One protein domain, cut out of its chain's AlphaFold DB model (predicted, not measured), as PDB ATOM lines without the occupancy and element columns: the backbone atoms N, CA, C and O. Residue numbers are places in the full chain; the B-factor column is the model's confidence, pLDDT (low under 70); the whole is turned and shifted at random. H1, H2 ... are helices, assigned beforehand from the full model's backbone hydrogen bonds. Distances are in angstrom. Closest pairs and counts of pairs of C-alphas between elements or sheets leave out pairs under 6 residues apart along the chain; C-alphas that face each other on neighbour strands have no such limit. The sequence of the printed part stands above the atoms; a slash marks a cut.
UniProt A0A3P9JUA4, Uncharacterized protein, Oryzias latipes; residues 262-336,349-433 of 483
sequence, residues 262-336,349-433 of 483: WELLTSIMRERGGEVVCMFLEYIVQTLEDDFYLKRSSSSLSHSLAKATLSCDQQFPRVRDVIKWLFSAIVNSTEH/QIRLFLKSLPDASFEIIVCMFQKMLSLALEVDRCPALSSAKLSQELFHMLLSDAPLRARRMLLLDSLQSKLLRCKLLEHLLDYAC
ATOM      1  N   TRP A 262     167.151 186.041 170.468       94.50
ATOM      2  CA  TRP A 262     167.642 186.948 169.427       94.50
ATOM      3  C   TRP A 262     168.426 188.139 169.993       94.50
ATOM      4  O   TRP A 262     169.330 188.658 169.333       94.50
ATOM      5  N   GLU A 263     168.086 188.584 171.203       94.56
ATOM      6  CA  GLU A 263     168.743 189.718 171.855       94.56
ATOM      7  C   GLU A 263     170.173 189.353 172.247       94.56
ATOM      8  O   GLU A 263     171.098 190.104 171.938       94.56
ATOM      9  N   LEU A 264     170.372 188.158 172.810       94.56
ATOM     10  CA  LEU A 264     171.684 187.598 173.106       94.56
ATOM     11  C   LEU A 264     172.525 187.469 171.834       94.56
ATOM     12  O   LEU A 264     173.660 187.943 171.818       94.56
ATOM     13  N   LEU A 265     171.970 186.894 170.759       94.69
ATOM     14  CA  LEU A 265     172.669 186.806 169.472       94.69
ATOM     15  C   LEU A 265     173.115 188.189 168.986       94.69
ATOM     16  O   LEU A 265     174.280 188.386 168.645       94.69
ATOM     17  N   THR A 266     172.212 189.166 169.021       92.75
ATOM     18  CA  THR A 266     172.500 190.538 168.591       92.75
ATOM     19  C   THR A 266     173.558 191.217 169.467       92.75
ATOM     20  O   THR A 266     174.400 191.946 168.941       92.75
ATOM     21  N   SER A 267     173.534 190.984 170.784       92.19
ATOM     22  CA  SER A 267     174.524 191.517 171.730       92.19
ATOM     23  C   SER A 267     175.911 190.963 171.433       92.19
ATOM     24  O   SER A 267     176.850 191.728 171.226       92.19
ATOM     25  N   ILE A 268     176.029 189.638 171.306       89.56
ATOM     26  CA  ILE A 268     177.309 188.974 171.036       89.56
ATOM     27  C   ILE A 268     177.871 189.398 169.676       89.56
ATOM     28  O   ILE A 268     179.047 189.749 169.598       89.56
ATOM     29  N   MET A 269     177.030 189.487 168.639       86.88
ATOM     30  CA  MET A 269     177.444 189.969 167.313       86.88
ATOM     31  C   MET A 269     177.916 191.428 167.305       86.88
ATOM     32  O   MET A 269     178.638 191.832 166.397       86.88
ATOM     33  N   ARG A 270     177.517 192.235 168.294       82.31
ATOM     34  CA  ARG A 270     177.958 193.627 168.436       82.31
ATOM     35  C   ARG A 270     179.224 193.757 169.277       82.31
ATOM     36  O   ARG A 270     180.049 194.622 168.998       82.31
ATOM     37  N   GLU A 271     179.341 192.952 170.326       70.75
ATOM     38  CA  GLU A 271     180.304 193.166 171.409       70.75
ATOM     39  C   GLU A 271     181.569 192.311 171.296       70.75
ATOM     40  O   GLU A 271     182.605 192.716 171.823       70.75
ATOM     41  N   ARG A 272     181.522 191.143 170.637       64.81
ATOM     42  CA  ARG A 272     182.598 190.140 170.737       64.81
ATOM     43  C   ARG A 272     183.048 189.567 169.414       64.81
ATOM     44  O   ARG A 272     182.275 188.904 168.746       64.81
ATOM     45  N   GLY A 273     184.325 189.729 169.096       65.50
ATOM     46  CA  GLY A 273     184.966 188.966 168.032       65.50
ATOM     47  C   GLY A 273     185.619 187.704 168.564       65.50
ATOM     48  O   GLY A 273     185.734 187.527 169.776       65.50
ATOM     49  N   GLY A 274     186.085 186.842 167.668       76.56
ATOM     50  CA  GLY A 274     186.880 185.677 168.051       76.56
ATOM     51  C   GLY A 274     186.194 184.327 167.838       76.56
ATOM     52  O   GLY A 274     185.030 184.230 167.455       76.56
ATOM     53  N   GLU A 275     186.940 183.267 168.131       83.19
ATOM     54  CA  GLU A 275     186.521 181.872 167.936       83.19
ATOM     55  C   GLU A 275     185.305 181.485 168.790       83.19
ATOM     56  O   GLU A 275     184.476 180.690 168.358       83.19
ATOM     57  N   VAL A 276     185.125 182.107 169.961       88.06
ATOM     58  CA  VAL A 276     183.940 181.911 170.818       88.06
ATOM     59  C   VAL A 276     182.650 182.330 170.105       88.06
ATOM     60  O   VAL A 276     181.612 181.689 170.267       88.06
ATOM     61  N   VAL A 277     182.697 183.377 169.278       88.56
ATOM     62  CA  VAL A 277     181.531 183.802 168.488       88.56
ATOM     63  C   VAL A 277     181.268 182.846 167.337       88.56
ATOM     64  O   VAL A 277     180.104 182.583 167.047       88.56
ATOM     65  N   CYS A 278     182.313 182.263 166.745       89.44
ATOM     66  CA  CYS A 278     182.155 181.169 165.789       89.44
ATOM     67  C   CYS A 278     181.444 179.976 166.443       89.44
ATOM     68  O   CYS A 278     180.435 179.531 165.911       89.44
ATOM     69  N   MET A 279     181.896 179.531 167.624       92.62
ATOM     70  CA  MET A 279     181.266 178.437 168.381       92.62
ATOM     71  C   MET A 279     179.807 178.744 168.724       92.62
ATOM     72  O   MET A 279     178.922 177.916 168.526       92.62
ATOM     73  N   PHE A 280     179.523 179.952 169.215       94.94
ATOM     74  CA  PHE A 280     178.159 180.343 169.557       94.94
ATOM     75  C   PHE A 280     177.243 180.411 168.330       94.94
ATOM     76  O   PHE A 280     176.110 179.929 168.372       94.94
ATOM     77  N   LEU A 281     177.728 180.986 167.229       94.56
ATOM     78  CA  LEU A 281     176.971 181.068 165.986       94.56
ATOM     79  C   LEU A 281     176.751 179.679 165.380       94.56
ATOM     80  O   LEU A 281     175.644 179.384 164.940       94.56
ATOM     81  N   GLU A 282     177.766 178.818 165.397       94.31
ATOM     82  CA  GLU A 282     177.659 177.427 164.959       94.31
ATOM     83  C   GLU A 282     176.623 176.665 165.788       94.31
ATOM     84  O   GLU A 282     175.744 176.025 165.216       94.31
ATOM     85  N   TYR A 283     176.644 176.816 167.115       95.62
ATOM     86  CA  TYR A 283     175.635 176.236 168.001       95.62
ATOM     87  C   TYR A 283     174.215 176.700 167.639       95.62
ATOM     88  O   TYR A 283     173.311 175.876 167.488       95.62
ATOM     89  N   ILE A 284     174.010 178.007 167.432       95.75
ATOM     90  CA  ILE A 284     172.706 178.562 167.032       95.75
ATOM     91  C   ILE A 284     172.254 178.009 165.684       95.75
ATOM     92  O   ILE A 284     171.108 177.575 165.549       95.75
ATOM     93  N   VAL A 285     173.125 178.040 164.675       95.62
ATOM     94  CA  VAL A 285     172.775 177.591 163.326       95.62
ATOM     95  C   VAL A 285     172.461 176.104 163.326       95.62
ATOM     96  O   VAL A 285     171.430 175.726 162.775       95.62
ATOM     97  N   GLN A 286     173.252 175.285 164.021       95.00
ATOM     98  CA  GLN A 286     172.951 173.867 164.181       95.00
ATOM     99  C   GLN A 286     171.600 173.672 164.882       95.00
ATOM    100  O   GLN A 286     170.802 172.852 164.438       95.00
ATOM    101  N   THR A 287     171.306 174.443 165.943       94.81
ATOM    102  CA  THR A 287     170.010 174.386 166.658       94.81
ATOM    103  C   THR A 287     168.840 174.605 165.700       94.81
ATOM    104  O   THR A 287     167.822 173.917 165.775       94.81
ATOM    105  N   LEU A 288     168.981 175.571 164.792       95.12
ATOM    106  CA  LEU A 288     167.955 175.910 163.812       95.12
ATOM    107  C   LEU A 288     167.852 174.873 162.687       95.12
ATOM    108  O   LEU A 288     166.739 174.572 162.262       95.12
ATOM    109  N   GLU A 289     168.977 174.337 162.205       93.94
ATOM    110  CA  GLU A 289     169.009 173.286 161.180       93.94
ATOM    111  C   GLU A 289     168.326 172.008 161.686       93.94
ATOM    112  O   GLU A 289     167.413 171.505 161.027       93.94
ATOM    113  N   ASP A 290     168.697 171.527 162.874       91.50
ATOM    114  CA  ASP A 290     168.151 170.292 163.446       91.50
ATOM    115  C   ASP A 290     166.632 170.398 163.656       91.50
ATOM    116  O   ASP A 290     165.871 169.544 163.193       91.50
ATOM    117  N   ASP A 291     166.168 171.485 164.287       92.06
ATOM    118  CA  ASP A 291     164.736 171.745 164.469       92.06
ATOM    119  C   ASP A 291     164.005 171.860 163.121       92.06
ATOM    120  O   ASP A 291     162.927 171.284 162.947       92.06
ATOM    121  N   PHE A 292     164.594 172.539 162.131       91.69
ATOM    122  CA  PHE A 292     163.998 172.656 160.804       91.69
ATOM    123  C   PHE A 292     163.807 171.291 160.138       91.69
ATOM    124  O   PHE A 292     162.699 170.997 159.680       91.69
ATOM    125  N   TYR A 293     164.843 170.448 160.093       90.38
ATOM    126  CA  TYR A 293     164.764 169.143 159.432       90.38
ATOM    127  C   TYR A 293     163.781 168.201 160.138       90.38
ATOM    128  O   TYR A 293     162.976 167.547 159.472       90.38
ATOM    129  N   LEU A 294     163.739 168.206 161.470       87.88
ATOM    130  CA  LEU A 294     162.797 167.382 162.234       87.88
ATOM    131  C   LEU A 294     161.342 167.848 162.081       87.88
ATOM    132  O   LEU A 294     160.420 167.040 161.904       87.88
ATOM    133  N   LYS A 295     161.106 169.165 162.091       88.56
ATOM    134  CA  LYS A 295     159.765 169.743 161.895       88.56
ATOM    135  C   LYS A 295     159.302 169.680 160.441       88.56
ATOM    136  O   LYS A 295     158.096 169.648 160.184       88.56
ATOM    137  N   ARG A 296     160.235 169.610 159.486       86.88
ATOM    138  CA  ARG A 296     159.943 169.338 158.074       86.88
ATOM    139  C   ARG A 296     159.391 167.931 157.891       86.88
ATOM    140  O   ARG A 296     158.333 167.799 157.279       86.88
ATOM    141  N   SER A 297     160.040 166.924 158.470       83.75
ATOM    142  CA  SER A 297     159.604 165.523 158.387       83.75
ATOM    143  C   SER A 297     158.238 165.288 159.043       83.75
ATOM    144  O   SER A 297     157.421 164.538 158.521       83.75
ATOM    145  N   SER A 298     157.939 165.994 160.136       82.38
ATOM    146  CA  SER A 298     156.654 165.897 160.854       82.38
ATOM    147  C   SER A 298     155.564 166.859 160.354       82.38
ATOM    148  O   SER A 298     154.538 167.028 161.008       82.38
ATOM    149  N   SER A 299     155.768 167.536 159.216       81.50
ATOM    150  CA  SER A 299     154.841 168.530 158.640       81.50
ATOM    151  C   SER A 299     154.452 169.708 159.556       81.50
ATOM    152  O   SER A 299     153.585 170.501 159.189       81.50
ATOM    153  N   SER A 300     155.149 169.906 160.677       85.62
ATOM    154  CA  SER A 300     154.831 170.880 161.734       85.62
ATOM    155  C   SER A 300     155.707 172.145 161.691       85.62
ATOM    156  O   SER A 300     155.910 172.819 162.701       85.62
ATOM    157  N   LEU A 301     156.198 172.509 160.498       84.88
ATOM    158  CA  LEU A 301     157.074 173.671 160.259       84.88
ATOM    159  C   LEU A 301     156.514 175.012 160.757       84.88
ATOM    160  O   LEU A 301     157.285 175.922 161.037       84.88
ATOM    161  N   SER A 302     155.193 175.159 160.889       83.50
ATOM    162  CA  SER A 302     154.571 176.353 161.484       83.50
ATOM    163  C   SER A 302     155.016 176.608 162.926       83.50
ATOM    164  O   SER A 302     154.998 177.754 163.371       83.50
ATOM    165  N   HIS A 303     155.425 175.558 163.640       86.44
ATOM    166  CA  HIS A 303     155.858 175.599 165.034       86.44
ATOM    167  C   HIS A 303     157.375 175.440 165.195       86.44
ATOM    168  O   HIS A 303     157.843 175.297 166.323       86.44
ATOM    169  N   SER A 304     158.137 175.447 164.094       90.81
ATOM    170  CA  SER A 304     159.590 175.317 164.160       90.81
ATOM    171  C   SER A 304     160.225 176.582 164.745       90.81
ATOM    172  O   SER A 304     159.806 177.715 164.471       90.81
ATOM    173  N   LEU A 305     161.260 176.386 165.556       91.88
ATOM    174  CA  LEU A 305     162.152 177.439 166.021       91.88
ATOM    175  C   LEU A 305     162.787 178.169 164.834       91.88
ATOM    176  O   LEU A 305     162.878 179.399 164.852       91.88
ATOM    177  N   ALA A 306     163.160 177.431 163.782       93.44
ATOM    178  CA  ALA A 306     163.709 178.005 162.556       93.44
ATOM    179  C   ALA A 306     162.763 179.036 161.927       93.44
ATOM    180  O   ALA A 306     163.179 180.157 161.636       93.44
ATOM    181  N   LYS A 307     161.469 178.718 161.798       93.50
ATOM    182  CA  LYS A 307     160.468 179.660 161.277       93.50
ATOM    183  C   LYS A 307     160.228 180.821 162.238       93.50
ATOM    184  O   LYS A 307     160.199 181.971 161.807       93.50
ATOM    185  N   ALA A 308     160.115 180.543 163.536       93.06
ATOM    186  CA  ALA A 308     159.941 181.578 164.556       93.06
ATOM    187  C   ALA A 308     161.126 182.561 164.631       93.06
ATOM    188  O   ALA A 308     160.975 183.666 165.153       93.06
ATOM    189  N   THR A 309     162.296 182.168 164.124       94.56
ATOM    190  CA  THR A 309     163.517 182.980 164.147       94.56
ATOM    191  C   THR A 309     163.792 183.660 162.808       94.56
ATOM    192  O   THR A 309     164.137 184.839 162.800       94.56
ATOM    193  N   LEU A 310     163.618 182.947 161.690       95.38
ATOM    194  CA  LEU A 310     164.107 183.338 160.362       95.38
ATOM    195  C   LEU A 310     163.008 183.462 159.293       95.38
ATOM    196  O   LEU A 310     163.317 183.503 158.104       95.38
ATOM    197  N   SER A 311     161.730 183.529 159.674       94.50
ATOM    198  CA  SER A 311     160.648 183.772 158.710       94.50
ATOM    199  C   SER A 311     160.796 185.138 158.029       94.50
ATOM    200  O   SER A 311     160.843 186.180 158.686       94.50
ATOM    201  N   CYS A 312     160.793 185.139 156.697       92.75
ATOM    202  CA  CYS A 312     160.747 186.330 155.856       92.75
ATOM    203  C   CYS A 312     159.374 187.025 155.884       92.75
ATOM    204  O   CYS A 312     159.265 188.196 155.512       92.75
ATOM    205  N   ASP A 313     158.324 186.318 156.296       89.94
ATOM    206  CA  ASP A 313     156.974 186.871 156.419       89.94
ATOM    207  C   ASP A 313     156.721 187.480 157.798       89.94
ATOM    208  O   ASP A 313     156.162 188.570 157.893       89.94
ATOM    209  N   GLN A 314     157.150 186.798 158.863       89.94
ATOM    210  CA  GLN A 314     156.826 187.184 160.241       89.94
ATOM    211  C   GLN A 314     157.967 187.908 160.960       89.94
ATOM    212  O   GLN A 314     157.715 188.708 161.856       89.94
ATOM    213  N   GLN A 315     159.222 187.616 160.609       93.00
ATOM    214  CA  GLN A 315     160.411 188.060 161.345       93.00
ATOM    215  C   GLN A 315     161.474 188.651 160.410       93.00
ATOM    216  O   GLN A 315     162.676 188.540 160.651       93.00
ATOM    217  N   PHE A 316     161.039 189.352 159.359       94.62
ATOM    218  CA  PHE A 316     161.951 189.975 158.399       94.62
ATOM    219  C   PHE A 316     163.003 190.918 159.018       94.62
ATOM    220  O   PHE A 316     164.123 190.935 158.508       94.62
ATOM    221  N   PRO A 317     162.736 191.669 160.113       94.69
ATOM    222  CA  PRO A 317     163.779 192.451 160.780       94.69
ATOM    223  C   PRO A 317     164.986 191.608 161.214       94.69
ATOM    224  O   PRO A 317     166.120 192.025 161.002       94.69
ATOM    225  N   ARG A 318     164.754 190.388 161.717       95.56
ATOM    226  CA  ARG A 318     165.821 189.459 162.117       95.56
ATOM    227  C   ARG A 318     166.630 188.991 160.916       95.56
ATOM    228  O   ARG A 318     167.854 188.984 160.946       95.56
ATOM    229  N   VAL A 319     165.951 188.672 159.814       95.44
ATOM    230  CA  VAL A 319     166.629 188.279 158.573       95.44
ATOM    231  C   VAL A 319     167.443 189.438 157.990       95.44
ATOM    232  O   VAL A 319     168.556 189.240 157.506       95.44
ATOM    233  N   ARG A 320     166.942 190.671 158.100       93.62
ATOM    234  CA  ARG A 320     167.686 191.878 157.730       93.62
ATOM    235  C   ARG A 320     168.949 192.046 158.575       93.62
ATOM    236  O   ARG A 320     169.975 192.434 158.028       93.62
ATOM    237  N   ASP A 321     168.900 191.747 159.870       94.31
ATOM    238  CA  ASP A 321     170.089 191.790 160.727       94.31
ATOM    239  C   ASP A 321     171.132 190.745 160.301       94.31
ATOM    240  O   ASP A 321     172.302 191.095 160.176       94.31
ATOM    241  N   VAL A 322     170.717 189.523 159.939       94.75
ATOM    242  CA  VAL A 322     171.618 188.507 159.347       94.75
ATOM    243  C   VAL A 322     172.285 189.032 158.078       94.75
ATOM    244  O   VAL A 322     173.497 188.895 157.913       94.75
ATOM    245  N   ILE A 323     171.516 189.674 157.194       92.06
ATOM    246  CA  ILE A 323     172.057 190.301 155.985       92.06
ATOM    247  C   ILE A 323     173.086 191.380 156.360       92.06
ATOM    248  O   ILE A 323     174.195 191.373 155.833       92.06
ATOM    249  N   LYS A 324     172.777 192.267 157.312       90.44
ATOM    250  CA  LYS A 324     173.720 193.300 157.775       90.44
ATOM    251  C   LYS A 324     175.004 192.702 158.345       90.44
ATOM    252  O   LYS A 324     176.086 193.203 158.038       90.44
ATOM    253  N   TRP A 325     174.910 191.650 159.158       91.75
ATOM    254  CA  TRP A 325     176.079 190.990 159.744       91.75
ATOM    255  C   TRP A 325     176.940 190.310 158.681       91.75
ATOM    256  O   TRP A 325     178.158 190.473 158.696       91.75
ATOM    257  N   LEU A 326     176.319 189.647 157.701       89.62
ATOM    258  CA  LEU A 326     177.014 189.079 156.546       89.62
ATOM    259  C   LEU A 326     177.785 190.153 155.767       89.62
ATOM    260  O   LEU A 326     178.965 189.975 155.466       89.62
ATOM    261  N   PHE A 327     177.149 191.283 155.459       84.81
ATOM    262  CA  PHE A 327     177.819 192.382 154.763       84.81
ATOM    263  C   PHE A 327     178.948 192.978 155.584       84.81
ATOM    264  O   PHE A 327     180.026 193.213 155.046       84.81
ATOM    265  N   SER A 328     178.718 193.180 156.879       84.75
ATOM    266  CA  SER A 328     179.743 193.675 157.794       84.75
ATOM    267  C   SER A 328     180.951 192.740 157.788       84.75
ATOM    268  O   SER A 328     182.076 193.202 157.623       84.75
ATOM    269  N   ALA A 329     180.740 191.422 157.859       82.25
ATOM    270  CA  ALA A 329     181.819 190.442 157.769       82.25
ATOM    271  C   ALA A 329     182.611 190.578 156.454       82.25
ATOM    272  O   ALA A 329     183.836 190.680 156.482       82.25
ATOM    273  N   ILE A 330     181.927 190.645 155.306       80.19
ATOM    274  CA  ILE A 330     182.550 190.751 153.971       80.19
ATOM    275  C   ILE A 330     183.298 192.081 153.771       80.19
ATOM    276  O   ILE A 330     184.355 192.137 153.139       80.19
ATOM    277  N   VAL A 331     182.745 193.184 154.276       76.62
ATOM    278  CA  VAL A 331     183.390 194.501 154.225       76.62
ATOM    279  C   VAL A 331     184.686 194.465 155.025       76.62
ATOM    280  O   VAL A 331     185.736 194.807 154.482       76.62
ATOM    281  N   ASN A 332     184.628 193.962 156.257       71.19
ATOM    282  CA  ASN A 332     185.771 193.916 157.162       71.19
ATOM    283  C   ASN A 332     186.900 192.994 156.668       71.19
ATOM    284  O   ASN A 332     188.066 193.296 156.910       71.19
ATOM    285  N   SER A 333     186.599 191.916 155.935       68.19
ATOM    286  CA  SER A 333     187.636 191.020 155.394       68.19
ATOM    287  C   SER A 333     188.383 191.585 154.184       68.19
ATOM    288  O   SER A 333     189.527 191.221 153.923       68.19
ATOM    289  N   THR A 334     187.768 192.510 153.444       60.31
ATOM    290  CA  THR A 334     188.349 193.081 152.216       60.31
ATOM    291  C   THR A 334     189.133 194.377 152.444       60.31
ATOM    292  O   THR A 334     189.781 194.857 151.519       60.31
ATOM    293  N   GLU A 335     189.135 194.936 153.659       58.16
ATOM    294  CA  GLU A 335     189.942 196.112 154.050       58.16
ATOM    295  C   GLU A 335     191.396 195.769 154.393       58.16
ATOM    296  O   GLU A 335     192.050 196.424 155.208       58.16
ATOM    297  N   HIS A 336     191.942 194.754 153.730       44.12
ATOM    298  CA  HIS A 336     193.355 194.431 153.805       44.12
ATOM    299  C   HIS A 336     194.147 195.412 152.920       44.12
ATOM    300  O   HIS A 336     194.418 195.140 151.753       44.12
ATOM    301  N   GLN A 349     185.789 198.925 166.894       47.00
ATOM    302  CA  GLN A 349     185.412 197.756 167.696       47.00
ATOM    303  C   GLN A 349     185.072 196.552 166.812       47.00
ATOM    304  O   GLN A 349     185.590 195.472 167.061       47.00
ATOM    305  N   ILE A 350     184.318 196.748 165.724       47.00
ATOM    306  CA  ILE A 350     184.027 195.685 164.743       47.00
ATOM    307  C   ILE A 350     185.276 195.372 163.888       47.00
ATOM    308  O   ILE A 350     185.535 194.219 163.538       47.00
ATOM    309  N   ARG A 351     186.116 196.380 163.604       41.66
ATOM    310  CA  ARG A 351     187.395 196.180 162.902       41.66
ATOM    311  C   ARG A 351     188.393 195.357 163.707       41.66
ATOM    312  O   ARG A 351     189.060 194.519 163.126       41.66
ATOM    313  N   LEU A 352     188.514 195.571 165.016       43.16
ATOM    314  CA  LEU A 352     189.367 194.758 165.891       43.16
ATOM    315  C   LEU A 352     188.769 193.366 166.145       43.16
ATOM    316  O   LEU A 352     189.514 192.394 166.191       43.16
ATOM    317  N   PHE A 353     187.440 193.268 166.221       47.81
ATOM    318  CA  PHE A 353     186.662 192.035 166.404       47.81
ATOM    319  C   PHE A 353     186.956 190.972 165.335       47.81
ATOM    320  O   PHE A 353     187.083 189.796 165.668       47.81
ATOM    321  N   LEU A 354     187.089 191.350 164.059       46.34
ATOM    322  CA  LEU A 354     187.394 190.395 162.977       46.34
ATOM    323  C   LEU A 354     188.889 190.302 162.637       46.34
ATOM    324  O   LEU A 354     189.307 189.350 161.987       46.34
ATOM    325  N   LYS A 355     189.715 191.260 163.074       43.69
ATOM    326  CA  LYS A 355     191.140 191.347 162.704       43.69
ATOM    327  C   LYS A 355     192.052 190.412 163.504       43.69
ATOM    328  O   LYS A 355     193.186 190.202 163.087       43.69
ATOM    329  N   SER A 356     191.585 189.842 164.619       45.06
ATOM    330  CA  SER A 356     192.332 188.822 165.380       45.06
ATOM    331  C   SER A 356     191.960 187.381 165.018       45.06
ATOM    332  O   SER A 356     192.436 186.455 165.669       45.06
ATOM    333  N   LEU A 357     191.068 187.183 164.046       49.72
ATOM    334  CA  LEU A 357     190.564 185.866 163.689       49.72
ATOM    335  C   LEU A 357     191.439 185.246 162.586       49.72
ATOM    336  O   LEU A 357     191.721 185.923 161.596       49.72
ATOM    337  N   PRO A 358     191.875 183.978 162.723       53.47
ATOM    338  CA  PRO A 358     192.491 183.245 161.620       53.47
ATOM    339  C   PRO A 358     191.540 183.233 160.417       53.47
ATOM    340  O   PRO A 358     190.324 183.198 160.606       53.47
ATOM    341  N   ASP A 359     192.079 183.210 159.196       57.00
ATOM    342  CA  ASP A 359     191.319 183.200 157.927       57.00
ATOM    343  C   ASP A 359     190.140 182.193 157.944       57.00
ATOM    344  O   ASP A 359     189.026 182.490 157.517       57.00
ATOM    345  N   ALA A 360     190.341 181.050 158.612       60.97
ATOM    346  CA  ALA A 360     189.334 180.014 158.837       60.97
ATOM    347  C   ALA A 360     188.069 180.484 159.592       60.97
ATOM    348  O   ALA A 360     186.963 180.054 159.281       60.97
ATOM    349  N   SER A 361     188.187 181.376 160.579       70.06
ATOM    350  CA  SER A 361     187.038 181.839 161.372       70.06
ATOM    351  C   SER A 361     186.139 182.810 160.609       70.06
ATOM    352  O   SER A 361     184.923 182.801 160.792       70.06
ATOM    353  N   PHE A 362     186.714 183.624 159.720       77.06
ATOM    354  CA  PHE A 362     185.931 184.478 158.829       77.06
ATOM    355  C   PHE A 362     185.076 183.636 157.874       77.06
ATOM    356  O   PHE A 362     183.873 183.882 157.742       77.06
ATOM    357  N   GLU A 363     185.677 182.618 157.249       80.75
ATOM    358  CA  GLU A 363     184.963 181.701 156.360       80.75
ATOM    359  C   GLU A 363     183.823 180.979 157.087       80.75
ATOM    360  O   GLU A 363     182.719 180.877 156.544       80.75
ATOM    361  N   ILE A 364     184.046 180.557 158.339       84.12
ATOM    362  CA  ILE A 364     183.011 179.949 159.186       84.12
ATOM    363  C   ILE A 364     181.855 180.929 159.422       84.12
ATOM    364  O   ILE A 364     180.707 180.571 159.172       84.12
ATOM    365  N   ILE A 365     182.124 182.172 159.836       87.12
ATOM    366  CA  ILE A 365     181.071 183.170 160.102       87.12
ATOM    367  C   ILE A 365     180.232 183.440 158.846       87.12
ATOM    368  O   ILE A 365     178.999 183.424 158.904       87.12
ATOM    369  N   VAL A 366     180.884 183.652 157.697       87.69
ATOM    370  CA  VAL A 366     180.181 183.847 156.422       87.69
ATOM    371  C   VAL A 366     179.344 182.615 156.084       87.69
ATOM    372  O   VAL A 366     178.172 182.758 155.743       87.69
ATOM    373  N   CYS A 367     179.904 181.413 156.228       88.38
ATOM    374  CA  CYS A 367     179.187 180.162 155.995       88.38
ATOM    375  C   CYS A 367     177.934 180.044 156.879       88.38
ATOM    376  O   CYS A 367     176.860 179.713 156.376       88.38
ATOM    377  N   MET A 368     178.032 180.387 158.165       92.88
ATOM    378  CA  MET A 368     176.907 180.326 159.098       92.88
ATOM    379  C   MET A 368     175.794 181.314 158.744       92.88
ATOM    380  O   MET A 368     174.625 180.931 158.703       92.88
ATOM    381  N   PHE A 369     176.119 182.562 158.393       93.75
ATOM    382  CA  PHE A 369     175.091 183.498 157.926       93.75
ATOM    383  C   PHE A 369     174.445 183.042 156.615       93.75
ATOM    384  O   PHE A 369     173.237 183.196 156.436       93.75
ATOM    385  N   GLN A 370     175.210 182.422 155.715       92.12
ATOM    386  CA  GLN A 370     174.672 181.868 154.471       92.12
ATOM    387  C   GLN A 370     173.727 180.685 154.709       92.12
ATOM    388  O   GLN A 370     172.687 180.585 154.048       92.12
ATOM    389  N   LYS A 371     174.024 179.841 155.700       93.56
ATOM    390  CA  LYS A 371     173.104 178.798 156.169       93.56
ATOM    391  C   LYS A 371     171.817 179.397 156.730       93.56
ATOM    392  O   LYS A 371     170.732 178.974 156.339       93.56
ATOM    393  N   MET A 372     171.907 180.446 157.551       95.88
ATOM    394  CA  MET A 372     170.723 181.149 158.069       95.88
ATOM    395  C   MET A 372     169.865 181.749 156.945       95.88
ATOM    396  O   MET A 372     168.642 181.629 156.981       95.88
ATOM    397  N   LEU A 373     170.473 182.351 155.916       94.50
ATOM    398  CA  LEU A 373     169.732 182.847 154.749       94.50
ATOM    399  C   LEU A 373     169.085 181.712 153.945       94.50
ATOM    400  O   LEU A 373     167.975 181.872 153.440       94.50
ATOM    401  N   SER A 374     169.750 180.561 153.846       93.06
ATOM    402  CA  SER A 374     169.198 179.376 153.185       93.06
ATOM    403  C   SER A 374     167.998 178.818 153.956       93.06
ATOM    404  O   SER A 374     166.952 178.584 153.356       93.06
ATOM    405  N   LEU A 375     168.080 178.734 155.288       93.75
ATOM    406  CA  LEU A 375     166.934 178.397 156.138       93.75
ATOM    407  C   LEU A 375     165.788 179.404 155.961       93.75
ATOM    408  O   LEU A 375     164.644 178.996 155.765       93.75
ATOM    409  N   ALA A 376     166.081 180.710 155.947       94.75
ATOM    410  CA  ALA A 376     165.078 181.766 155.770       94.75
ATOM    411  C   ALA A 376     164.284 181.645 154.451       94.75
ATOM    412  O   ALA A 376     163.111 182.021 154.390       94.75
ATOM    413  N   LEU A 377     164.894 181.092 153.395       92.56
ATOM    414  CA  LEU A 377     164.211 180.808 152.128       92.56
ATOM    415  C   LEU A 377     163.214 179.650 152.227       92.56
ATOM    416  O   LEU A 377     162.211 179.648 151.514       92.56
ATOM    417  N   GLU A 378     163.496 178.662 153.072       91.81
ATOM    418  CA  GLU A 378     162.745 177.406 153.119       91.81
ATOM    419  C   GLU A 378     161.652 177.390 154.197       91.81
ATOM    420  O   GLU A 378     160.588 176.800 153.987       91.81
ATOM    421  N   VAL A 379     161.859 178.078 155.326       91.75
ATOM    422  CA  VAL A 379     160.942 178.065 156.488       91.75
ATOM    423  C   VAL A 379     159.528 178.585 156.192       91.75
ATOM    424  O   VAL A 379     158.566 178.215 156.874       91.75
ATOM    425  N   ASP A 380     159.360 179.418 155.163       88.94
ATOM    426  CA  ASP A 380     158.057 179.969 154.770       88.94
ATOM    427  C   ASP A 380     157.314 179.146 153.713       88.94
ATOM    428  O   ASP A 380     156.176 179.468 153.384       88.94
ATOM    429  N   ARG A 381     157.904 178.052 153.204       85.06
ATOM    430  CA  ARG A 381     157.333 177.216 152.122       85.06
ATOM    431  C   ARG A 381     156.962 177.998 150.849       85.06
ATOM    432  O   ARG A 381     156.237 177.491 149.999       85.06
ATOM    433  N   CYS A 382     157.479 179.213 150.690       87.12
ATOM    434  CA  CYS A 382     157.278 180.074 149.525       87.12
ATOM    435  C   CYS A 382     158.631 180.627 149.040       87.12
ATOM    436  O   CYS A 382     158.840 181.842 149.043       87.12
ATOM    437  N   PRO A 383     159.563 179.761 148.591       84.19
ATOM    438  CA  PRO A 383     160.940 180.157 148.286       84.19
ATOM    439  C   PRO A 383     161.037 181.225 147.188       84.19
ATOM    440  O   PRO A 383     161.969 182.026 147.194       84.19
ATOM    441  N   ALA A 384     160.069 181.304 146.268       85.31
ATOM    442  CA  ALA A 384     160.008 182.366 145.261       85.31
ATOM    443  C   ALA A 384     159.734 183.754 145.876       85.31
ATOM    444  O   ALA A 384     160.384 184.728 145.502       85.31
ATOM    445  N   LEU A 385     158.814 183.842 146.843       84.62
ATOM    446  CA  LEU A 385     158.497 185.093 147.536       84.62
ATOM    447  C   LEU A 385     159.626 185.483 148.493       84.62
ATOM    448  O   LEU A 385     160.077 186.629 148.478       84.62
ATOM    449  N   SER A 386     160.126 184.522 149.275       89.62
ATOM    450  CA  SER A 386     161.245 184.746 150.192       89.62
ATOM    451  C   SER A 386     162.502 185.170 149.434       89.62
ATOM    452  O   SER A 386     163.136 186.151 149.810       89.62
ATOM    453  N   SER A 387     162.831 184.513 148.315       91.38
ATOM    454  CA  SER A 387     163.992 184.906 147.507       91.38
ATOM    455  C   SER A 387     163.856 186.295 146.903       91.38
ATOM    456  O   SER A 387     164.851 187.005 146.902       91.38
ATOM    457  N   ALA A 388     162.663 186.710 146.463       89.75
ATOM    458  CA  ALA A 388     162.431 188.064 145.960       89.75
ATOM    459  C   ALA A 388     162.608 189.134 147.054       89.75
ATOM    460  O   ALA A 388     163.273 190.145 146.833       89.75
ATOM    461  N   LYS A 389     162.066 188.897 148.259       92.81
ATOM    462  CA  LYS A 389     162.240 189.803 149.409       92.81
ATOM    463  C   LYS A 389     163.711 189.918 149.815       92.81
ATOM    464  O   LYS A 389     164.223 191.022 149.999       92.81
ATOM    465  N   LEU A 390     164.399 188.780 149.936       93.06
ATOM    466  CA  LEU A 390     165.809 188.745 150.324       93.06
ATOM    467  C   LEU A 390     166.709 189.354 149.256       93.06
ATOM    468  O   LEU A 390     167.590 190.139 149.590       93.06
ATOM    469  N   SER A 391     166.489 189.042 147.977       92.12
ATOM    470  CA  SER A 391     167.286 189.604 146.890       92.12
ATOM    471  C   SER A 391     167.143 191.115 146.805       92.12
ATOM    472  O   SER A 391     168.130 191.791 146.532       92.12
ATOM    473  N   GLN A 392     165.951 191.650 147.074       92.06
ATOM    474  CA  GLN A 392     165.721 193.087 147.111       92.06
ATOM    475  C   GLN A 392     166.477 193.754 148.272       92.06
ATOM    476  O   GLN A 392     167.141 194.767 148.060       92.06
ATOM    477  N   GLU A 393     166.446 193.179 149.477       91.94
ATOM    478  CA  GLU A 393     167.187 193.721 150.627       91.94
ATOM    479  C   GLU A 393     168.710 193.629 150.425       91.94
ATOM    480  O   GLU A 393     169.422 194.611 150.632       91.94
ATOM    481  N   LEU A 394     169.211 192.487 149.932       89.75
ATOM    482  CA  LEU A 394     170.617 192.310 149.544       89.75
ATOM    483  C   LEU A 394     171.039 193.327 148.476       89.75
ATOM    484  O   LEU A 394     172.139 193.871 148.529       89.75
ATOM    485  N   PHE A 395     170.169 193.587 147.499       88.69
ATOM    486  CA  PHE A 395     170.416 194.555 146.438       88.69
ATOM    487  C   PHE A 395     170.526 195.982 146.983       88.69
ATOM    488  O   PHE A 395     171.479 196.686 146.647       88.69
ATOM    489  N   HIS A 396     169.604 196.397 147.855       87.50
ATOM    490  CA  HIS A 396     169.670 197.715 148.486       87.50
ATOM    491  C   HIS A 396     170.966 197.895 149.282       87.50
ATOM    492  O   HIS A 396     171.618 198.926 149.135       87.50
ATOM    493  N   MET A 397     171.384 196.870 150.028       83.19
ATOM    494  CA  MET A 397     172.623 196.913 150.807       83.19
ATOM    495  C   MET A 397     173.890 196.923 149.937       83.19
ATOM    496  O   MET A 397     174.864 197.610 150.238       83.19
ATOM    497  N   LEU A 398     173.879 196.209 148.804       81.56
ATOM    498  CA  LEU A 398     174.965 196.263 147.818       81.56
ATOM    499  C   LEU A 398     175.151 197.661 147.228       81.56
ATOM    500  O   LEU A 398     176.283 198.055 146.938       81.56
ATOM    501  N   LEU A 399     174.054 198.387 147.011       79.31
ATOM    502  CA  LEU A 399     174.107 199.742 146.475       79.31
ATOM    503  C   LEU A 399     174.502 200.783 147.527       79.31
ATOM    504  O   LEU A 399     175.175 201.746 147.163       79.31
ATOM    505  N   SER A 400     174.111 200.607 148.795       76.25
ATOM    506  CA  SER A 400     174.459 201.540 149.874       76.25
ATOM    507  C   SER A 400     175.908 201.403 150.336       76.25
ATOM    508  O   SER A 400     176.601 202.412 150.436       76.25
ATOM    509  N   ASP A 401     176.382 200.173 150.571       61.06
ATOM    510  CA  ASP A 401     177.570 199.933 151.409       61.06
ATOM    511  C   ASP A 401     178.728 199.201 150.693       61.06
ATOM    512  O   ASP A 401     179.824 199.066 151.246       61.06
ATOM    513  N   ALA A 402     178.548 198.743 149.442       57.88
ATOM    514  CA  ALA A 402     179.556 197.954 148.714       57.88
ATOM    515  C   ALA A 402     180.036 198.607 147.394       57.88
ATOM    516  O   ALA A 402     179.749 198.114 146.291       57.88
ATOM    517  N   PRO A 403     180.846 199.686 147.448       57.97
ATOM    518  CA  PRO A 403     181.366 200.327 146.239       57.97
ATOM    519  C   PRO A 403     182.401 199.461 145.501       57.97
ATOM    520  O   PRO A 403     182.518 199.569 144.282       57.97
ATOM    521  N   LEU A 404     183.107 198.559 146.193       65.62
ATOM    522  CA  LEU A 404     184.196 197.772 145.609       65.62
ATOM    523  C   LEU A 404     183.696 196.502 144.914       65.62
ATOM    524  O   LEU A 404     183.023 195.662 145.516       65.62
ATOM    525  N   ARG A 405     184.116 196.306 143.658       71.62
ATOM    526  CA  ARG A 405     183.807 195.108 142.858       71.62
ATOM    527  C   ARG A 405     184.168 193.803 143.578       71.62
ATOM    528  O   ARG A 405     183.405 192.845 143.494       71.62
ATOM    529  N   ALA A 406     185.291 193.774 144.296       69.25
ATOM    530  CA  ALA A 406     185.745 192.602 145.042       69.25
ATOM    531  C   ALA A 406     184.726 192.149 146.104       69.25
ATOM    532  O   ALA A 406     184.389 190.971 146.157       69.25
ATOM    533  N   ARG A 407     184.151 193.090 146.867       72.44
ATOM    534  CA  ARG A 407     183.119 192.813 147.885       72.44
ATOM    535  C   ARG A 407     181.848 192.236 147.269       72.44
ATOM    536  O   ARG A 407     181.298 191.267 147.779       72.44
ATOM    537  N   ARG A 408     181.406 192.796 146.134       77.19
ATOM    538  CA  ARG A 408     180.223 192.293 145.411       77.19
ATOM    539  C   ARG A 408     180.435 190.870 144.907       77.19
ATOM    540  O   ARG A 408     179.524 190.055 144.993       77.19
ATOM    541  N   MET A 409     181.628 190.581 144.382       77.81
ATOM    542  CA  MET A 409     181.982 189.239 143.921       77.81
ATOM    543  C   MET A 409     182.031 188.249 145.082       77.81
ATOM    544  O   MET A 409     181.432 187.188 144.971       77.81
ATOM    545  N   LEU A 410     182.650 188.624 146.206       77.88
ATOM    546  CA  LEU A 410     182.730 187.766 147.388       77.88
ATOM    547  C   LEU A 410     181.340 187.456 147.956       77.88
ATOM    548  O   LEU A 410     181.042 186.295 148.215       77.88
ATOM    549  N   LEU A 411     180.449 188.452 148.049       83.50
ATOM    550  CA  LEU A 411     179.055 188.214 148.434       83.50
ATOM    551  C   LEU A 411     178.376 187.237 147.469       83.50
ATOM    552  O   LEU A 411     177.832 186.230 147.912       83.50
ATOM    553  N   LEU A 412     178.424 187.512 146.162       83.31
ATOM    554  CA  LEU A 412     177.788 186.663 145.153       83.31
ATOM    555  C   LEU A 412     178.319 185.229 145.182       83.31
ATOM    556  O   LEU A 412     177.535 184.300 145.003       83.31
ATOM    557  N   ASP A 413     179.621 185.052 145.400       81.31
ATOM    558  CA  ASP A 413     180.264 183.744 145.485       81.31
ATOM    559  C   ASP A 413     179.964 183.021 146.802       81.31
ATOM    560  O   ASP A 413     179.829 181.802 146.784       81.31
ATOM    561  N   SER A 414     179.751 183.757 147.895       81.44
ATOM    562  CA  SER A 414     179.345 183.188 149.187       81.44
ATOM    563  C   SER A 414     177.878 182.742 149.240       81.44
ATOM    564  O   SER A 414     177.540 181.890 150.059       81.44
ATOM    565  N   LEU A 415     176.997 183.284 148.385       86.06
ATOM    566  CA  LEU A 415     175.575 182.917 148.368       86.06
ATOM    567  C   LEU A 415     175.387 181.437 148.004       86.06
ATOM    568  O   LEU A 415     175.545 181.048 146.844       86.06
ATOM    569  N   GLN A 416     174.980 180.635 148.990       85.38
ATOM    570  CA  GLN A 416     174.767 179.191 148.834       85.38
ATOM    571  C   GLN A 416     173.514 178.869 148.001       85.38
ATOM    572  O   GLN A 416     173.500 177.926 147.210       85.38
ATOM    573  N   SER A 417     172.460 179.685 148.116       87.31
ATOM    574  CA  SER A 417     171.218 179.476 147.369       87.31
ATOM    575  C   SER A 417     171.316 179.970 145.925       87.31
ATOM    576  O   SER A 417     171.397 181.173 145.655       87.31
ATOM    577  N   LYS A 418     171.206 179.035 144.970       87.56
ATOM    578  CA  LYS A 418     171.137 179.340 143.528       87.56
ATOM    579  C   LYS A 418     169.967 180.268 143.195       87.56
ATOM    580  O   LYS A 418     170.132 181.186 142.398       87.56
ATOM    581  N   LEU A 419     168.803 180.048 143.811       88.88
ATOM    582  CA  LEU A 419     167.606 180.857 143.575       88.88
ATOM    583  C   LEU A 419     167.833 182.312 144.001       88.88
ATOM    584  O   LEU A 419     167.590 183.229 143.217       88.88
ATOM    585  N   LEU A 420     168.359 182.511 145.212       90.44
ATOM    586  CA  LEU A 420     168.672 183.836 145.741       90.44
ATOM    587  C   LEU A 420     169.756 184.531 144.914       90.44
ATOM    588  O   LEU A 420     169.611 185.704 144.572       90.44
ATOM    589  N   ARG A 421     170.805 183.797 144.520       89.69
ATOM    590  CA  ARG A 421     171.863 184.303 143.637       89.69
ATOM    591  C   ARG A 421     171.302 184.764 142.292       89.69
ATOM    592  O   ARG A 421     171.633 185.858 141.845       89.69
ATOM    593  N   CYS A 422     170.438 183.970 141.662       87.25
ATOM    594  CA  CYS A 422     169.791 184.333 140.400       87.25
ATOM    595  C   CYS A 422     168.901 185.572 140.547       87.25
ATOM    596  O   CYS A 422     168.978 186.466 139.708       87.25
ATOM    597  N   LYS A 423     168.105 185.658 141.619       89.81
ATOM    598  CA  LYS A 423     167.245 186.820 141.883       89.81
ATOM    599  C   LYS A 423     168.029 188.095 142.183       89.81
ATOM    600  O   LYS A 423     167.679 189.163 141.691       89.81
ATOM    601  N   LEU A 424     169.135 187.994 142.913       89.62
ATOM    602  CA  LEU A 424     170.021 189.132 143.137       89.62
ATOM    603  C   LEU A 424     170.685 189.602 141.837       89.62
ATOM    604  O   LEU A 424     170.747 190.802 141.573       89.62
ATOM    605  N   LEU A 425     171.150 188.666 141.002       86.81
ATOM    606  CA  LEU A 425     171.701 188.982 139.683       86.81
ATOM    607  C   LEU A 425     170.663 189.649 138.775       86.81
ATOM    608  O   LEU A 425     171.015 190.589 138.070       86.81
ATOM    609  N   GLU A 426     169.404 189.210 138.818       87.56
ATOM    610  CA  GLU A 426     168.295 189.841 138.093       87.56
ATOM    611  C   GLU A 426     168.155 191.323 138.480       87.56
ATOM    612  O   GLU A 426     168.171 192.175 137.594       87.56
ATOM    613  N   HIS A 427     168.142 191.659 139.777       86.81
ATOM    614  CA  HIS A 427     168.096 193.060 140.222       86.81
ATOM    615  C   HIS A 427     169.330 193.870 139.803       86.81
ATOM    616  O   HIS A 427     169.203 195.018 139.382       86.81
ATOM    617  N   LEU A 428     170.528 193.285 139.895       84.75
ATOM    618  CA  LEU A 428     171.771 193.956 139.505       84.75
ATOM    619  C   LEU A 428     171.822 194.249 137.999       84.75
ATOM    620  O   LEU A 428     172.261 195.328 137.598       84.75
ATOM    621  N   LEU A 429     171.386 193.297 137.172       83.88
ATOM    622  CA  LEU A 429     171.327 193.454 135.718       83.88
ATOM    623  C   LEU A 429     170.247 194.447 135.314       83.88
ATOM    624  O   LEU A 429     170.514 195.319 134.492       83.88
ATOM    625  N   ASP A 430     169.066 194.353 135.926       84.75
ATOM    626  CA  ASP A 430     168.006 195.318 135.688       84.75
ATOM    627  C   ASP A 430     168.493 196.731 136.035       84.75
ATOM    628  O   ASP A 430     168.385 197.633 135.210       84.75
ATOM    629  N   TYR A 431     169.124 196.927 137.195       83.88
ATOM    630  CA  TYR A 431     169.698 198.217 137.589       83.88
ATOM    631  C   TYR A 431     170.761 198.741 136.613       83.88
ATOM    632  O   TYR A 431     170.756 199.923 136.277       83.88
ATOM    633  N   ALA A 432     171.653 197.871 136.130       79.06
ATOM    634  CA  ALA A 432     172.695 198.241 135.171       79.06
ATOM    635  C   ALA A 432     172.162 198.501 133.747       79.06
ATOM    636  O   ALA A 432     172.890 199.050 132.914       79.06
ATOM    637  N   CYS A 433     170.921 198.103 133.453       81.88
ATOM    638  CA  CYS A 433     170.296 198.266 132.150       81.88
ATOM    639  C   CYS A 433     169.414 199.531 132.105       81.88
ATOM    640  O   CYS A 433     168.353 199.576 132.736       81.88
TER     641      CYS A 433
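This is residues 262 to 336 and 349 to 433 of the 483 residues of an uncharacterized protein of Oryzias latipes (UniProt A0A3P9JUA4). Look first for four helices side by side as a loose bundle, with H4 and H6 as the core, H2 beside H6 and H1 completing the group; H3 caps one end and H5 lies at the other. On the side of H4 and H6 away from H1 and H2, H7 and H8 cross over this bundle, and H9 packs across H7 as a last layer. The printed part has 160 residues with nine named helices, H1 to H9 in order, and no named strand: all helix. It is compact, with a radius of gyration of the C-alphas of 15.6 A, and flat, spanning 47 by 44 by 23 A.

Find C-alpha 262 at (167.642, 186.948, 169.427); from there H1 runs to residue 271. H2, residues 275 to 297, is the longest at 32.9 A. After H3, residues 305 to 310, find C-alpha 316 at (161.951, 189.975, 158.399), where H4 begins; it runs 27.3 A to residue 334. Past the cut come H5, residues 349 to 355, and H6, residues 359 to 378, 29.5 A long. H7, residues 383 to 401, spans 26.0 A, and H8 takes residues 405 to 414. H9, residues 418 to 432, spans 20.7 A and ends at C-alpha 432, (172.695, 198.241, 135.171).

Start at the hub, H4 and H6, which touch five helices each. They touch each other, closest at the C-alphas of Leu 326 and Phe 369, 6.1 A, at a shallow tilt of 25 degrees, opposite ways. H2 touches H6 at Cys 278 and Ile 365, C-alphas 6.1 A apart, the same way. The hairpin H1 and H2 only just touch, with 3 pairs of C-alphas within 8 A, the closest Ile 268 and Val 277 at 7.1 A. H3 is about perpendicular to H6, 78 degrees, with the C-alphas of Leu 310 and Ala 376 closest at 4.9 A. H5 touches H4, closest at the C-alphas of Asn 332 and Arg 351, 6.4 A. H8 touches H4 at a steep tilt of 56 degrees, C-alphas of Ile 330 and Arg 407 closest at 6.5 A. H7 touches H4 at a steep tilt of 45 degrees, C-alphas of Ile 323 and Leu 394 closest at 6.9 A. H9 touches H7 with 18 pairs within 8 A, closest at the C-alphas of Ser 391 and Leu 424, 4.7 A. H4 and H9 are apart. In all nine helices every O i to N i+4 pair is within hydrogen-bond range.

The two C-alphas farthest apart, of Ser 298 and His 336, are 47.0 A apart. Residues 337 to 348 are not printed; C-alphas 336 and 349 stand 16.3 A apart across the cut. No link printed whole is long. The mean pLDDT of the printed part is 83.3; look for values under 70 at residues 272 to 273, 333 to 336, 349 to 360, 401 to 404 and 406.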